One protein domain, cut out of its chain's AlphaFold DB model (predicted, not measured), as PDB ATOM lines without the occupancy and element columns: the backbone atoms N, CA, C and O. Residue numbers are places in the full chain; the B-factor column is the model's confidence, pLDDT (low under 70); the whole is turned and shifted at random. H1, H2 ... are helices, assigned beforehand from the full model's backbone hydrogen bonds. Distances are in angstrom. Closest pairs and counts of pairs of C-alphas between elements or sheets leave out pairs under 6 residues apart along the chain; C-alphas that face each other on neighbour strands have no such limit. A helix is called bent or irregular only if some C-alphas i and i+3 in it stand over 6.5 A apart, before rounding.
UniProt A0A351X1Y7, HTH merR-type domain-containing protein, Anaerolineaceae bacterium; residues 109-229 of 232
ATOM      1  N   PRO A 109      38.803 -36.028  17.885       85.75
ATOM      2  CA  PRO A 109      37.466 -36.510  17.570       85.75
ATOM      3  C   PRO A 109      36.447 -35.378  17.506       85.75
ATOM      4  O   PRO A 109      36.407 -34.501  18.373       85.75
ATOM      5  N   LEU A 110      35.623 -35.411  16.468       90.50
ATOM      6  CA  LEU A 110      34.728 -34.316  16.122       90.50
ATOM      7  C   LEU A 110      33.339 -34.555  16.691       90.50
ATOM      8  O   LEU A 110      32.866 -35.685  16.700       90.50
ATOM      9  N   THR A 111      32.651 -33.503  17.125       92.38
ATOM     10  CA  THR A 111      31.208 -33.581  17.375       92.38
ATOM     11  C   THR A 111      30.440 -33.627  16.055       92.38
ATOM     12  O   THR A 111      30.976 -33.357  14.976       92.38
ATOM     13  N   ARG A 112      29.141 -33.927  16.134       94.00
ATOM     14  CA  ARG A 112      28.252 -33.913  14.965       94.00
ATOM     15  C   ARG A 112      28.238 -32.555  14.273       94.00
ATOM     16  O   ARG A 112      28.267 -32.489  13.050       94.00
ATOM     17  N   GLU A 113      28.215 -31.482  15.055       94.44
ATOM     18  CA  GLU A 113      28.228 -30.107  14.560       94.44
ATOM     19  C   GLU A 113      29.530 -29.810  13.808       94.44
ATOM     20  O   GLU A 113      29.498 -29.208  12.740       94.44
ATOM     21  N   GLN A 114      30.663 -30.300  14.317       95.75
ATOM     22  CA  GLN A 114      31.966 -30.113  13.681       95.75
ATOM     23  C   GLN A 114      32.107 -30.916  12.380       95.75
ATOM     24  O   GLN A 114      32.669 -30.401  11.413       95.75
ATOM     25  N   ILE A 115      31.585 -32.151  12.312       96.62
ATOM     26  CA  ILE A 115      31.517 -32.886  11.035       96.62
ATOM     27  C   ILE A 115      30.626 -32.152  10.034       96.62
ATOM     28  O   ILE A 115      31.018 -32.006   8.874       96.62
ATOM     29  N   ALA A 116      29.450 -31.685  10.459       97.12
ATOM     30  CA  ALA A 116      28.532 -30.947   9.595       97.12
ATOM     31  C   ALA A 116      29.208 -29.702   9.004       97.12
ATOM     32  O   ALA A 116      29.164 -29.485   7.796       97.12
ATOM     33  N   GLU A 117      29.906 -28.932   9.841       97.25
ATOM     34  CA  GLU A 117      30.651 -27.743   9.428       97.25
ATOM     35  C   GLU A 117      31.760 -28.068   8.415       97.25
ATOM     36  O   GLU A 117      31.859 -27.408   7.382       97.25
ATOM     37  N   ARG A 118      32.571 -29.106   8.666       96.62
ATOM     38  CA  ARG A 118      33.690 -29.475   7.779       96.62
ATOM     39  C   ARG A 118      33.245 -30.024   6.429       96.62
ATOM     40  O   ARG A 118      33.881 -29.763   5.412       96.62
ATOM     41  N   THR A 119      32.173 -30.807   6.418       97.69
ATOM     42  CA  THR A 119      31.724 -31.528   5.217       97.69
ATOM     43  C   THR A 119      30.676 -30.750   4.418       97.69
ATOM     44  O   THR A 119      30.532 -30.955   3.209       97.69
ATOM     45  N   GLY A 120      29.954 -29.840   5.077       97.19
ATOM     46  CA  GLY A 120      28.759 -29.186   4.548       97.19
ATOM     47  C   GLY A 120      27.512 -30.079   4.556       97.19
ATOM     48  O   GLY A 120      26.496 -29.694   3.983       97.19
ATOM     49  N   LEU A 121      27.577 -31.268   5.168       97.88
ATOM     50  CA  LEU A 121      26.426 -32.157   5.336       97.88
ATOM     51  C   LEU A 121      25.480 -31.616   6.411       97.88
ATOM     52  O   LEU A 121      25.914 -31.067   7.423       97.88
ATOM     53  N   SER A 122      24.173 -31.815   6.234       96.56
ATOM     54  CA  SER A 122      23.207 -31.475   7.280       96.56
ATOM     55  C   SER A 122      23.241 -32.494   8.426       96.56
ATOM     56  O   SER A 122      23.604 -33.657   8.243       96.56
ATOM     57  N   SER A 123      22.763 -32.112   9.616       94.62
ATOM     58  CA  SER A 123      22.630 -33.049  10.746       94.62
ATOM     59  C   SER A 123      21.740 -34.257  10.418       94.62
ATOM     60  O   SER A 123      21.957 -35.352  10.946       94.62
ATOM     61  N   SER A 124      20.746 -34.081   9.539       95.31
ATOM     62  CA  SER A 124      19.925 -35.183   9.027       95.31
ATOM     63  C   SER A 124      20.693 -36.114   8.092       95.31
ATOM     64  O   SER A 124      20.473 -37.320   8.148       95.31
ATOM     65  N   ASP A 125      21.608 -35.589   7.275       97.06
ATOM     66  CA  ASP A 125      22.448 -36.409   6.398       97.06
ATOM     67  C   ASP A 125      23.400 -37.270   7.228       97.06
ATOM     68  O   ASP A 125      23.467 -38.476   7.018       97.06
ATOM     69  N   ILE A 126      24.044 -36.684   8.244       97.31
ATOM     70  CA  ILE A 126      24.916 -37.421   9.171       97.31
ATOM     71  C   ILE A 126      24.136 -38.539   9.872       97.31
ATOM     72  O   ILE A 126      24.604 -39.671   9.935       97.31
ATOM     73  N   THR A 127      22.915 -38.251  10.336       95.88
ATOM     74  CA  THR A 127      22.056 -39.262  10.978       95.88
ATOM     75  C   THR A 127      21.736 -40.410  10.018       95.88
ATOM     76  O   THR A 127      21.835 -41.571  10.400       95.88
ATOM     77  N   ARG A 128      21.428 -40.115   8.750       96.44
ATOM     78  CA  ARG A 128      21.192 -41.153   7.734       96.44
ATOM     79  C   ARG A 128      22.439 -41.978   7.438       96.44
ATOM     80  O   ARG A 128      22.326 -43.180   7.233       96.44
ATOM     81  N   LEU A 129      23.621 -41.364   7.423       96.81
ATOM     82  CA  LEU A 129      24.876 -42.092   7.241       96.81
ATOM     83  C   LEU A 129      25.166 -43.038   8.415       96.81
ATOM     84  O   LEU A 129      25.626 -44.156   8.188       96.81
ATOM     85  N   GLU A 130      24.837 -42.643   9.648       95.38
ATOM     86  CA  GLU A 130      24.873 -43.545  10.810       95.38
ATOM     87  C   GLU A 130      23.889 -44.714  10.640       95.38
ATOM     88  O   GLU A 130      24.262 -45.871  10.821       95.38
ATOM     89  N   GLU A 131      22.641 -44.436  10.247       94.81
ATOM     90  CA  GLU A 131      21.602 -45.458  10.035       94.81
ATOM     91  C   GLU A 131      21.968 -46.455   8.926       94.81
ATOM     92  O   GLU A 131      21.689 -47.650   9.043       94.81
ATOM     93  N   MET A 132      22.628 -45.988   7.864       95.00
ATOM     94  CA  MET A 132      23.152 -46.838   6.789       95.00
ATOM     95  C   MET A 132      24.353 -47.685   7.236       95.00
ATOM     96  O   MET A 132      24.691 -48.663   6.567       95.00
ATOM     97  N   GLY A 133      24.994 -47.342   8.357       92.69
ATOM     98  CA  GLY A 133      26.239 -47.959   8.805       92.69
ATOM     99  C   GLY A 133      27.446 -47.521   7.976       92.69
ATOM    100  O   GLY A 133      28.312 -48.342   7.687       92.69
ATOM    101  N   LEU A 134      27.465 -46.258   7.546       94.19
ATOM    102  CA  LEU A 134      28.625 -45.614   6.923       94.19
ATOM    103  C   LEU A 134      29.447 -44.814   7.938       94.19
ATOM    104  O   LEU A 134      30.647 -44.676   7.738       94.19
ATOM    105  N   LEU A 135      28.819 -44.319   9.011       94.19
ATOM    106  CA  LEU A 135      29.487 -43.652  10.132       94.19
ATOM    107  C   LEU A 135      29.219 -44.398  11.440       94.19
ATOM    108  O   LEU A 135      28.103 -44.876  11.668       94.19
ATOM    109  N   PHE A 136      30.219 -44.452  12.316       89.31
ATOM    110  CA  PHE A 136      30.211 -45.228  13.555       89.31
ATOM    111  C   PHE A 136      30.642 -44.374  14.758       89.31
ATOM    112  O   PHE A 136      31.673 -44.641  15.377       89.31
ATOM    113  N   PRO A 137      29.833 -43.373  15.161       88.44
ATOM    114  CA  PRO A 137      30.214 -42.478  16.240       88.44
ATOM    115  C   PRO A 137      30.421 -43.224  17.558       88.44
ATOM    116  O   PRO A 137      29.559 -43.973  18.028       88.44
ATOM    117  N   SER A 138      31.530 -42.918  18.218       79.06
ATOM    118  CA  SER A 138      31.814 -43.351  19.580       79.06
ATOM    119  C   SER A 138      31.151 -42.423  20.599       79.06
ATOM    120  O   SER A 138      31.031 -41.217  20.390       79.06
ATOM    121  N   SER A 139      30.727 -42.965  21.742       71.69
ATOM    122  CA  SER A 139      30.224 -42.146  22.851       71.69
ATOM    123  C   SER A 139      31.331 -41.881  23.867       71.69
ATOM    124  O   SER A 139      32.045 -42.803  24.266       71.69
ATOM    125  N   ASN A 140      31.478 -40.629  24.302       66.62
ATOM    126  CA  ASN A 140      32.327 -40.303  25.443       66.62
ATOM    127  C   ASN A 140      31.565 -40.424  26.763       66.62
ATOM    128  O   ASN A 140      30.353 -40.643  26.801       66.62
ATOM    129  N   GLY A 141      32.280 -40.166  27.863       53.78
ATOM    130  CA  GLY A 141      31.722 -40.364  29.188       53.78
ATOM    131  C   GLY A 141      30.562 -39.511  29.656       53.78
ATOM    132  O   GLY A 141      29.953 -39.792  30.688       53.78
ATOM    133  N   ASN A 142      30.213 -38.522  28.851       62.12
ATOM    134  CA  ASN A 142      29.112 -37.618  29.103       62.12
ATOM    135  C   ASN A 142      27.936 -37.891  28.145       62.12
ATOM    136  O   ASN A 142      26.991 -37.112  28.108       62.12
ATOM    137  N   GLY A 143      27.980 -38.986  27.373       64.31
ATOM    138  CA  GLY A 143      26.947 -39.354  26.401       64.31
ATOM    139  C   GLY A 143      27.022 -38.577  25.085       64.31
ATOM    140  O   GLY A 143      26.189 -38.791  24.204       64.31
ATOM    141  N   HIS A 144      28.012 -37.696  24.919       75.38
ATOM    142  CA  HIS A 144      28.230 -36.994  23.659       75.38
ATOM    143  C   HIS A 144      28.821 -37.954  22.625       75.38
ATOM    144  O   HIS A 144      29.658 -38.801  22.953       75.38
ATOM    145  N   ARG A 145      28.357 -37.826  21.381       83.44
ATOM    146  CA  ARG A 145      28.850 -38.593  20.237       83.44
ATOM    147  C   ARG A 145      30.025 -37.872  19.594       83.44
ATOM    148  O   ARG A 145      29.951 -36.661  19.383       83.44
ATOM    149  N   TYR A 146      31.056 -38.640  19.274       87.88
ATOM    150  CA  TYR A 146      32.228 -38.187  18.548       87.88
ATOM    151  C   TYR A 146      32.513 -39.113  17.388       87.88
ATOM    152  O   TYR A 146      32.272 -40.315  17.475       87.88
ATOM    153  N   TYR A 147      33.058 -38.530  16.342       90.25
ATOM    154  CA  TYR A 147      33.433 -39.209  15.121       90.25
ATOM    155  C   TYR A 147      34.946 -39.153  14.988       90.25
ATOM    156  O   TYR A 147      35.567 -38.128  15.306       90.25
ATOM    157  N   ASP A 148      35.527 -40.269  14.575       87.06
ATOM    158  CA  ASP A 148      36.967 -40.384  14.393       87.06
ATOM    159  C   ASP A 148      37.420 -39.854  13.017       87.06
ATOM    160  O   ASP A 148      36.676 -39.190  12.285       87.06
ATOM    161  N   GLU A 149      38.698 -40.057  12.700       88.44
ATOM    162  CA  GLU A 149      39.287 -39.604  11.439       88.44
ATOM    163  C   GLU A 149      38.743 -40.386  10.234       88.44
ATOM    164  O   GLU A 149      38.549 -39.808   9.159       88.44
ATOM    165  N   ASP A 150      38.468 -41.680  10.411       89.31
ATOM    166  CA  ASP A 150      37.938 -42.546   9.359       89.31
ATOM    167  C   ASP A 150      36.477 -42.153   9.052       89.31
ATOM    168  O   ASP A 150      36.125 -41.982   7.880       89.31
ATOM    169  N   ASP A 151      35.663 -41.879  10.078       92.81
ATOM    170  CA  ASP A 151      34.315 -41.311   9.947       92.81
ATOM    171  C   ASP A 151      34.329 -39.985   9.170       92.81
ATOM    172  O   ASP A 151      33.529 -39.785   8.250       92.81
ATOM    173  N   LEU A 152      35.247 -39.066   9.510       94.06
ATOM    174  CA  LEU A 152      35.369 -37.791   8.800       94.06
ATOM    175  C   LEU A 152      35.671 -38.020   7.315       94.06
ATOM    176  O   LEU A 152      35.021 -37.410   6.468       94.06
ATOM    177  N   LYS A 153      36.612 -38.908   6.983       94.12
ATOM    178  CA  LYS A 153      36.985 -39.185   5.587       94.12
ATOM    179  C   LYS A 153      35.854 -39.821   4.797       94.12
ATOM    180  O   LYS A 153      35.646 -39.464   3.635       94.12
ATOM    181  N   VAL A 154      35.093 -40.727   5.412       95.50
ATOM    182  CA  VAL A 154      33.887 -41.288   4.790       95.50
ATOM    183  C   VAL A 154      32.860 -40.183   4.538       95.50
ATOM    184  O   VAL A 154      32.332 -40.081   3.429       95.50
ATOM    185  N   ALA A 155      32.614 -39.315   5.522       97.50
ATOM    186  CA  ALA A 155      31.679 -38.201   5.382       97.50
ATOM    187  C   ALA A 155      32.122 -37.194   4.301       97.50
ATOM    188  O   ALA A 155      31.299 -36.758   3.497       97.50
ATOM    189  N   GLU A 156      33.414 -36.863   4.222       97.56
ATOM    190  CA  GLU A 156      33.992 -36.015   3.171       97.56
ATOM    191  C   GLU A 156      33.847 -36.643   1.780       97.56
ATOM    192  O   GLU A 156      33.469 -35.952   0.830       97.56
ATOM    193  N   MET A 157      34.095 -37.952   1.651       97.00
ATOM    194  CA  MET A 157      33.910 -38.683   0.395       97.00
ATOM    195  C   MET A 157      32.454 -38.612  -0.067       97.00
ATOM    196  O   MET A 157      32.191 -38.226  -1.205       97.00
ATOM    197  N   VAL A 158      31.506 -38.919   0.824       97.75
ATOM    198  CA  VAL A 158      30.073 -38.818   0.519       97.75
ATOM    199  C   VAL A 158      29.712 -37.387   0.127       97.75
ATOM    200  O   VAL A 158      29.084 -37.181  -0.907       97.75
ATOM    201  N   ALA A 159      30.142 -36.384   0.897       98.00
ATOM    202  CA  ALA A 159      29.850 -34.983   0.606       98.00
ATOM    203  C   ALA A 159      30.365 -34.553  -0.777       98.00
ATOM    204  O   ALA A 159      29.670 -33.834  -1.495       98.00
ATOM    205  N   ASN A 160      31.556 -35.005  -1.178       98.00
ATOM    206  CA  ASN A 160      32.109 -34.732  -2.504       98.00
ATOM    207  C   ASN A 160      31.248 -35.341  -3.619       98.00
ATOM    208  O   ASN A 160      30.929 -34.653  -4.585       98.00
ATOM    209  N   GLU A 161      30.823 -36.591  -3.468       97.44
ATOM    210  CA  GLU A 161      29.971 -37.282  -4.443       97.44
ATOM    211  C   GLU A 161      28.566 -36.656  -4.535       97.44
ATOM    212  O   GLU A 161      28.024 -36.493  -5.630       97.44
ATOM    213  N   LEU A 162      27.989 -36.199  -3.414       97.62
ATOM    214  CA  LEU A 162      26.724 -35.451  -3.424       97.62
ATOM    215  C   LEU A 162      26.842 -34.145  -4.228       97.62
ATOM    216  O   LEU A 162      25.924 -33.790  -4.968       97.62
ATOM    217  N   ARG A 163      27.986 -33.445  -4.153       96.88
ATOM    218  CA  ARG A 163      28.246 -32.248  -4.983       96.88
ATOM    219  C   ARG A 163      28.366 -32.574  -6.474       96.88
ATOM    220  O   ARG A 163      28.129 -31.691  -7.296       96.88
ATOM    221  N   LEU A 164      28.706 -33.815  -6.824       97.12
ATOM    222  CA  LEU A 164      28.737 -34.315  -8.203       97.12
ATOM    223  C   LEU A 164      27.370 -34.829  -8.689       97.12
ATOM    224  O   LEU A 164      27.242 -35.209  -9.853       97.12
ATOM    225  N   GLY A 165      26.342 -34.795  -7.835       97.31
ATOM    226  CA  GLY A 165      24.965 -35.148  -8.181       97.31
ATOM    227  C   GLY A 165      24.501 -36.513  -7.675       97.31
ATOM    228  O   GLY A 165      23.381 -36.908  -8.000       97.31
ATOM    229  N   ALA A 166      25.308 -37.222  -6.880       97.31
ATOM    230  CA  ALA A 166      24.843 -38.418  -6.185       97.31
ATOM    231  C   ALA A 166      23.752 -38.071  -5.156       97.31
ATOM    232  O   ALA A 166      23.664 -36.948  -4.652       97.31
ATOM    233  N   GLN A 167      22.934 -39.056  -4.805       96.31
ATOM    234  CA  GLN A 167      21.973 -38.983  -3.714       96.31
ATOM    235  C   GLN A 167      22.456 -39.828  -2.536       96.31
ATOM    236  O   GLN A 167      23.095 -40.859  -2.715       96.31
ATOM    237  N   LEU A 168      22.084 -39.459  -1.305       95.12
ATOM    238  CA  LEU A 168      22.447 -40.251  -0.120       95.12
ATOM    239  C   LEU A 168      22.008 -41.721  -0.216       95.12
ATOM    240  O   LEU A 168      22.700 -42.612   0.267       95.12
ATOM    241  N   ALA A 169      20.864 -41.981  -0.852       95.50
ATOM    242  CA  ALA A 169      20.357 -43.335  -1.045       95.50
ATOM    243  C   ALA A 169      21.285 -44.206  -1.915       95.50
ATOM    244  O   ALA A 169      21.292 -45.425  -1.745       95.50
ATOM    245  N   ASP A 170      22.105 -43.600  -2.780       96.12
ATOM    246  CA  ASP A 170      23.033 -44.316  -3.660       96.12
ATOM    247  C   ASP A 170      24.157 -45.013  -2.879       96.12
ATOM    248  O   ASP A 170      24.759 -45.961  -3.384       96.12
ATOM    249  N   PHE A 171      24.420 -44.602  -1.632       96.31
ATOM    250  CA  PHE A 171      25.463 -45.189  -0.784       96.31
ATOM    251  C   PHE A 171      24.983 -46.399   0.028       96.31
ATOM    252  O   PHE A 171      25.804 -47.212   0.460       96.31
ATOM    253  N   ALA A 172      23.670 -46.583   0.204       94.12
ATOM    254  CA  ALA A 172      23.129 -47.699   0.983       94.12
ATOM    255  C   ALA A 172      23.532 -49.089   0.429       94.12
ATOM    256  O   ALA A 172      23.939 -49.943   1.223       94.12
ATOM    257  N   PRO A 173      23.527 -49.337  -0.901       94.94
ATOM    258  CA  PRO A 173      24.019 -50.598  -1.458       94.94
ATOM    259  C   PRO A 173      25.497 -50.872  -1.152       94.94
ATOM    260  O   PRO A 173      25.871 -52.027  -0.959       94.94
ATOM    261  N   TYR A 174      26.338 -49.833  -1.078       91.12
ATOM    262  CA  TYR A 174      27.756 -49.985  -0.739       91.12
ATOM    263  C   TYR A 174      27.924 -50.443   0.707       91.12
ATOM    264  O   TYR A 174      28.655 -51.403   0.957       91.12
ATOM    265  N   ALA A 175      27.209 -49.812   1.642       91.62
ATOM    266  CA  ALA A 175      27.237 -50.193   3.052       91.62
ATOM    267  C   ALA A 175      26.747 -51.637   3.261       91.62
ATOM    268  O   ALA A 175      27.387 -52.424   3.961       91.62
ATOM    269  N   GLN A 176      25.653 -52.017   2.591       93.00
ATOM    270  CA  GLN A 176      25.122 -53.380   2.641       93.00
ATOM    271  C   GLN A 176      26.114 -54.406   2.077       93.00
ATOM    272  O   GLN A 176      26.358 -55.437   2.706       93.00
ATOM    273  N   ALA A 177      26.691 -54.131   0.904       92.19
ATOM    274  CA  ALA A 177      27.647 -55.029   0.265       92.19
ATOM    275  C   ALA A 177      28.922 -55.187   1.101       92.19
ATOM    276  O   ALA A 177      29.406 -56.306   1.261       92.19
ATOM    277  N   MET A 178      29.438 -54.093   1.669       90.38
ATOM    278  CA  MET A 178      30.631 -54.126   2.514       90.38
ATOM    279  C   MET A 178      30.389 -54.913   3.802       90.38
ATOM    280  O   MET A 178      31.219 -55.735   4.176       90.38
ATOM    281  N   ARG A 179      29.230 -54.737   4.449       89.12
ATOM    282  CA  ARG A 179      28.858 -55.526   5.633       89.12
ATOM    283  C   ARG A 179      28.826 -57.022   5.323       89.12
ATOM    284  O   ARG A 179      29.451 -57.801   6.033       89.12
ATOM    285  N   ALA A 180      28.142 -57.408   4.245       91.38
ATOM    286  CA  ALA A 180      28.062 -58.808   3.832       91.38
ATOM    287  C   ALA A 180      29.446 -59.387   3.493       91.38
ATOM    288  O   ALA A 180      29.752 -60.519   3.858       91.38
ATOM    289  N   LEU A 181      30.295 -58.601   2.826       90.06
ATOM    290  CA  LEU A 181      31.666 -58.990   2.514       90.06
ATOM    291  C   LEU A 181      32.483 -59.221   3.787       90.06
ATOM    292  O   LEU A 181      33.048 -60.298   3.941       90.06
ATOM    293  N   MET A 182      32.467 -58.271   4.725       87.50
ATOM    294  CA  MET A 182      33.170 -58.396   6.004       87.50
ATOM    295  C   MET A 182      32.713 -59.631   6.784       87.50
ATOM    296  O   MET A 182      33.543 -60.370   7.300       87.50
ATOM    297  N   GLU A 183      31.413 -59.926   6.829       87.75
ATOM    298  CA  GLU A 183      30.909 -61.145   7.477       87.75
ATOM    299  C   GLU A 183      31.507 -62.427   6.871       87.75
ATOM    300  O   GLU A 183      31.892 -63.340   7.608       87.75
ATOM    301  N   GLU A 184      31.619 -62.508   5.544       88.81
ATOM    302  CA  GLU A 184      32.252 -63.645   4.865       88.81
ATOM    303  C   GLU A 184      33.771 -63.686   5.074       88.81
ATOM    304  O   GLU A 184      34.342 -64.763   5.275       88.81
ATOM    305  N   GLU A 185      34.434 -62.531   5.096       85.50
ATOM    306  CA  GLU A 185      35.867 -62.440   5.371       85.50
ATOM    307  C   GLU A 185      36.208 -62.875   6.790       85.50
ATOM    308  O   GLU A 185      37.131 -63.668   6.974       85.50
ATOM    309  N   PHE A 186      35.430 -62.451   7.787       82.50
ATOM    310  CA  PHE A 186      35.595 -62.907   9.164       82.50
ATOM    311  C   PHE A 186      35.412 -64.428   9.265       82.50
ATOM    312  O   PHE A 186      36.212 -65.098   9.922       82.50
ATOM    313  N   LYS A 187      34.423 -65.016   8.575       84.00
ATOM    314  CA  LYS A 187      34.246 -66.484   8.529       84.00
ATOM    315  C   LYS A 187      35.462 -67.183   7.922       84.00
ATOM    316  O   LYS A 187      35.940 -68.175   8.479       84.00
ATOM    317  N   LEU A 188      35.968 -66.688   6.791       83.06
ATOM    318  CA  LEU A 188      37.154 -67.247   6.142       83.06
ATOM    319  C   LEU A 188      38.392 -67.102   7.030       83.06
ATOM    320  O   LEU A 188      39.162 -68.051   7.164       83.06
ATOM    321  N   PHE A 189      38.554 -65.946   7.666       79.44
ATOM    322  CA  PHE A 189      39.633 -65.667   8.598       79.44
ATOM    323  C   PHE A 189      39.648 -66.682   9.744       79.44
ATOM    324  O   PHE A 189      40.658 -67.358   9.936       79.44
ATOM    325  N   TYR A 190      38.521 -66.875  10.440       76.50
ATOM    326  CA  TYR A 190      38.421 -67.864  11.520       76.50
ATOM    327  C   TYR A 190      38.665 -69.295  11.025       76.50
ATOM    328  O   TYR A 190      39.356 -70.069  11.687       76.50
ATOM    329  N   LYS A 191      38.170 -69.641   9.830       81.56
ATOM    330  CA  LYS A 191      38.430 -70.949   9.211       81.56
ATOM    331  C   LYS A 191      39.922 -71.186   8.944       81.56
ATOM    332  O   LYS A 191      40.388 -72.311   9.100       81.56
ATOM    333  N   LEU A 192      40.657 -70.162   8.507       77.06
ATOM    334  CA  LEU A 192      42.090 -70.255   8.200       77.06
ATOM    335  C   LEU A 192      42.980 -70.161   9.446       77.06
ATOM    336  O   LEU A 192      44.067 -70.736   9.447       77.06
ATOM    337  N   ALA A 193      42.538 -69.445  10.480       72.56
ATOM    338  CA  ALA A 193      43.240 -69.328  11.754       72.56
ATOM    339  C   ALA A 193      43.290 -70.665  12.520       72.56
ATOM    340  O   ALA A 193      44.307 -70.992  13.132       72.56
ATOM    341  N   GLY A 194      42.227 -71.474  12.435       72.25
ATOM    342  CA  GLY A 194      42.099 -72.712  13.209       72.25
ATOM    343  C   GLY A 194      41.924 -72.440  14.710       72.25
ATOM    344  O   GLY A 194      41.448 -71.379  15.103       72.25
ATOM    345  N   ASP A 195      42.323 -73.395  15.558       66.69
ATOM    346  CA  ASP A 195      42.122 -73.314  17.020       66.69
ATOM    347  C   ASP A 195      43.082 -72.349  17.738       66.69
ATOM    348  O   ASP A 195      42.933 -72.092  18.934       66.69
ATOM    349  N   LYS A 196      44.106 -71.839  17.044       68.69
ATOM    350  CA  LYS A 196      45.099 -70.922  17.613       68.69
ATOM    351  C   LYS A 196      44.938 -69.542  17.001       68.69
ATOM    352  O   LYS A 196      44.708 -69.414  15.802       68.69
ATOM    353  N   LEU A 197      45.137 -68.512  17.819       66.12
ATOM    354  CA  LEU A 197      45.250 -67.161  17.294       66.12
ATOM    355  C   LEU A 197      46.428 -67.079  16.303       66.12
ATOM    356  O   LEU A 197      47.523 -67.559  16.622       66.12
ATOM    357  N   PRO A 198      46.233 -66.485  15.113       72.56
ATOM    358  CA  PRO A 198      47.323 -66.180  14.200       72.56
ATOM    359  C   PRO A 198      48.340 -65.242  14.857       72.56
ATOM    360  O   PRO A 198      47.979 -64.397  15.674       72.56
ATOM    361  N   SER A 199      49.609 -65.341  14.453       77.44
ATOM    362  CA  SER A 199      50.592 -64.324  14.833       77.44
ATOM    363  C   SER A 199      50.201 -62.951  14.257       77.44
ATOM    364  O   SER A 199      49.557 -62.899  13.204       77.44
ATOM    365  N   PRO A 200      50.631 -61.836  14.872       76.38
ATOM    366  CA  PRO A 200      50.375 -60.489  14.352       76.38
ATOM    367  C   PRO A 200      50.810 -60.316  12.890       76.38
ATOM    368  O   PRO A 200      50.083 -59.738  12.082       76.38
ATOM    369  N   ASP A 201      51.959 -60.893  12.521       79.44
ATOM    370  CA  ASP A 201      52.459 -60.890  11.141       79.44
ATOM    371  C   ASP A 201      51.524 -61.641  10.193       79.44
ATOM    372  O   ASP A 201      51.265 -61.194   9.075       79.44
ATOM    373  N   ARG A 202      50.978 -62.780  10.638       80.19
ATOM    374  CA  ARG A 202      50.036 -63.563   9.841       80.19
ATOM    375  C   ARG A 202      48.707 -62.834   9.681       80.19
ATOM    376  O   ARG A 202      48.152 -62.862   8.588       80.19
ATOM    377  N   THR A 203      48.211 -62.173  10.723       77.44
ATOM    378  CA  THR A 203      46.992 -61.357  10.643       77.44
ATOM    379  C   THR A 203      47.167 -60.197   9.677       77.44
ATOM    380  O   THR A 203      46.332 -60.020   8.792       77.44
ATOM    381  N   ARG A 204      48.288 -59.469   9.772       79.19
ATOM    382  CA  ARG A 204      48.629 -58.404   8.820       79.19
ATOM    383  C   ARG A 204      48.692 -58.937   7.390       79.19
ATOM    384  O   ARG A 204      48.057 -58.378   6.509       79.19
ATOM    385  N   GLN A 205      49.357 -60.074   7.177       82.88
ATOM    386  CA  GLN A 205      49.427 -60.720   5.866       82.88
ATOM    387  C   GLN A 205      48.040 -61.091   5.312       82.88
ATOM    388  O   GLN A 205      47.793 -60.933   4.118       82.88
ATOM    389  N   LEU A 206      47.140 -61.615   6.153       81.25
ATOM    390  CA  LEU A 206      45.774 -61.956   5.747       81.25
ATOM    391  C   LEU A 206      44.972 -60.703   5.372       81.25
ATOM    392  O   LEU A 206      44.298 -60.722   4.344       81.25
ATOM    393  N   LYS A 207      45.099 -59.622   6.150       80.12
ATOM    394  CA  LYS A 207      44.477 -58.325   5.856       80.12
ATOM    395  C   LYS A 207      44.991 -57.736   4.540       80.12
ATOM    396  O   LYS A 207      44.196 -57.416   3.666       80.12
ATOM    397  N   ASP A 208      46.308 -57.669   4.354       84.31
ATOM    398  CA  ASP A 208      46.911 -57.128   3.128       84.31
ATOM    399  C   ASP A 208      46.484 -57.932   1.887       84.31
ATOM    400  O   ASP A 208      46.253 -57.384   0.805       84.31
ATOM    401  N   MET A 209      46.341 -59.253   2.037       85.88
ATOM    402  CA  MET A 209      45.846 -60.121   0.973       85.88
ATOM    403  C   MET A 209      44.367 -59.861   0.658       85.88
ATOM    404  O   MET A 209      44.016 -59.816  -0.522       85.88
ATOM    405  N   ALA A 210      43.517 -59.677   1.671       84.62
ATOM    406  CA  ALA A 210      42.118 -59.286   1.498       84.62
ATOM    407  C   ALA A 210      42.001 -57.943   0.753       84.62
ATOM    408  O   ALA A 210      41.358 -57.870  -0.297       84.62
ATOM    409  N   ASP A 211      42.739 -56.924   1.204       85.94
ATOM    410  CA  ASP A 211      42.780 -55.591   0.587       85.94
ATOM    411  C   ASP A 211      43.202 -55.663  -0.899       85.94
ATOM    412  O   ASP A 211      42.599 -55.031  -1.784       85.94
ATOM    413  N   LEU A 212      44.195 -56.502  -1.217       90.38
ATOM    414  CA  LEU A 212      44.626 -56.744  -2.595       90.38
ATOM    415  C   LEU A 212      43.552 -57.464  -3.422       90.38
ATOM    416  O   LEU A 212      43.301 -57.084  -4.569       90.38
ATOM    417  N   VAL A 213      42.909 -58.497  -2.869       90.31
ATOM    418  CA  VAL A 213      41.828 -59.232  -3.544       90.31
ATOM    419  C   VAL A 213      40.672 -58.290  -3.869       90.31
ATOM    420  O   VAL A 213      40.216 -58.284  -5.016       90.31
ATOM    421  N   HIS A 214      40.253 -57.442  -2.929       90.62
ATOM    422  CA  HIS A 214      39.224 -56.426  -3.150       90.62
ATOM    423  C   HIS A 214      39.586 -55.487  -4.295       90.62
ATOM    424  O   HIS A 214      38.808 -55.305  -5.236       90.62
ATOM    425  N   THR A 215      40.805 -54.951  -4.263       92.62
ATOM    426  CA  THR A 215      41.308 -54.031  -5.287       92.62
ATOM    427  C   THR A 215      41.320 -54.682  -6.675       92.62
ATOM    428  O   THR A 215      40.823 -54.111  -7.653       92.62
ATOM    429  N   LEU A 216      41.830 -55.913  -6.775       93.50
ATOM    430  CA  LEU A 216      41.910 -56.651  -8.035       93.50
ATOM    431  C   LEU A 216      40.533 -57.063  -8.567       93.50
ATOM    432  O   LEU A 216      40.293 -56.963  -9.775       93.50
ATOM    433  N   LEU A 217      39.632 -57.531  -7.700       93.31
ATOM    434  CA  LEU A 217      38.271 -57.902  -8.086       93.31
ATOM    435  C   LEU A 217      37.491 -56.684  -8.567       93.31
ATOM    436  O   LEU A 217      36.900 -56.755  -9.644       93.31
ATOM    437  N   ARG A 218      37.571 -55.550  -7.862       92.56
ATOM    438  CA  ARG A 218      36.965 -54.283  -8.295       92.56
ATOM    439  C   ARG A 218      37.428 -53.903  -9.702       92.56
ATOM    440  O   ARG A 218      36.602 -53.707 -10.591       92.56
ATOM    441  N   ALA A 219      38.740 -53.897  -9.948       93.12
ATOM    442  CA  ALA A 219      39.300 -53.569 -11.261       93.12
ATOM    443  C   ALA A 219      38.893 -54.563 -12.370       93.12
ATOM    444  O   ALA A 219      38.714 -54.187 -13.532       93.12
ATOM    445  N   LYS A 220      38.759 -55.857 -12.053       94.88
ATOM    446  CA  LYS A 220      38.291 -56.875 -13.012       94.88
ATOM    447  C   LYS A 220      36.797 -56.741 -13.312       94.88
ATOM    448  O   LYS A 220      36.411 -56.858 -14.473       94.88
ATOM    449  N   LEU A 221      35.974 -56.480 -12.299       94.12
ATOM    450  CA  LEU A 221      34.530 -56.317 -12.452       94.12
ATOM    451  C   LEU A 221      34.187 -55.064 -13.256       94.12
ATOM    452  O   LEU A 221      33.361 -55.162 -14.158       94.12
ATOM    453  N   ILE A 222      34.883 -53.943 -13.034       92.75
ATOM    454  CA  ILE A 222      34.735 -52.735 -13.864       92.75
ATOM    455  C   ILE A 222      34.982 -53.065 -15.340       92.75
ATOM    456  O   ILE A 222      34.124 -52.810 -16.179       92.75
ATOM    457  N   ARG A 223      36.114 -53.707 -15.663       93.25
ATOM    458  CA  ARG A 223      36.429 -54.106 -17.047       93.25
ATOM    459  C   ARG A 223      35.356 -55.013 -17.647       93.25
ATOM    460  O   ARG A 223      34.999 -54.855 -18.810       93.25
ATOM    461  N   LYS A 224      34.831 -55.953 -16.856       94.06
ATOM    462  CA  LYS A 224      33.767 -56.862 -17.291       94.06
ATOM    463  C   LYS A 224      32.462 -56.118 -17.586       94.06
ATOM    464  O   LYS A 224      31.835 -56.418 -18.596       94.06
ATOM    465  N   LEU A 225      32.071 -55.174 -16.733       93.00
ATOM    466  CA  LEU A 225      30.858 -54.372 -16.908       93.00
ATOM    467  C   LEU A 225      30.978 -53.431 -18.112       93.00
ATOM    468  O   LEU A 225      30.075 -53.399 -18.943       93.00
ATOM    469  N   MET A 226      32.117 -52.752 -18.277       91.12
ATOM    470  CA  MET A 226      32.368 -51.895 -19.444       91.12
ATOM    471  C   MET A 226      32.270 -52.680 -20.758       91.12
ATOM    472  O   MET A 226      31.547 -52.280 -21.665       91.12
ATOM    473  N   ALA A 227      32.876 -53.870 -20.818       90.12
ATOM    474  CA  ALA A 227      32.804 -54.741 -21.993       90.12
ATOM    475  C   ALA A 227      31.396 -55.302 -22.283       90.12
ATOM    476  O   ALA A 227      31.182 -55.888 -23.346       90.12
ATOM    477  N   GLN A 228      30.453 -55.213 -21.338       89.62
ATOM    478  CA  GLN A 228      29.045 -55.567 -21.552       89.62
ATOM    479  C   GLN A 228      28.235 -54.382 -22.076       89.62
ATOM    480  O   GLN A 228      27.310 -54.598 -22.857       89.62
ATOM    481  N   ILE A 229      28.582 -53.160 -21.667       87.62
ATOM    482  CA  ILE A 229      27.962 -51.929 -22.166       87.62
ATOM    483  C   ILE A 229      28.297 -51.744 -23.649       87.62
ATOM    484  O   ILE A 229      27.394 -51.518 -24.437       87.62
TER     485      ILE A 229
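Overview. This is residues 109 to 229 of the 232 residues of the protein "HTH merR-type domain-containing protein" of Anaerolineaceae bacterium (UniProt A0A351X1Y7). Two long helices, H4 and H5, make an open V joined by a short link, and the three shorter helices H1, H2 and H3 form a small head at the other end of H4. Residues 215 to 229 of H5 stick out free. The printed part has 121 residues with five named helices, H1 to H5 in chain order, and no named strand: all helix. It is loose, with a radius of gyration of the C-alphas of 17.8 A, and flat, spanning 49 by 44 by 20 A.

Arrangement. H5, residues 200 to 229, is close to but not clearly touching H4, residues 168 to 193; their closest C-alphas, Phe 189 and Leu 206, are 7.7 A apart, and they run opposite ways at a steep tilt of 45 degrees. H2, residues 123 to 132, touches H4 at its residues 168 to 176 alone, closest at C-alphas Met 132 and Ala 172, 5.9 A. H3, residues 149 to 163, forms a helical hairpin with H4, but they only just touch, with 3 pairs of C-alphas within 8 A, the closest Leu 162 and Leu 168 at 7.2 A. H1, residues 112 to 119, touches H3, closest at C-alphas Thr 119 and Glu 156, 5.4 A, and H2, about perpendicular at 85 degrees, closest at Ala 116 and Ser 123, 6.4 A. H3 and H5 are apart. Every O i to N i+4 pair is within hydrogen-bond range in H1, H2, H3 and H5, and 19 of 22 in H4.

Along the chain. H5 spans 43.7 A, from C-alpha 200 at (50.375, -60.489, 14.352) to C-alpha 229 at (27.962, -51.929, -22.166). H4 spans 37.7 A and is only just irregular: C-alphas 170 and 173 are 6.7 A apart. H3 spans 21.1 A, H2 14.4 A and H1 10.6 A, which begins at C-alpha 112, (28.252, -33.913, 14.965).

Size, cuts and confidence. The C-alphas farthest apart, Asn 142 and Ala 227, are 54.0 A apart. The printed part has no cut. The link from H2 to H3 is long, 16 residues, with residues 138 to 139 paired antiparallel with 145 to 146. Residues 140 to 143 and 195 to 197 have pLDDT under 70.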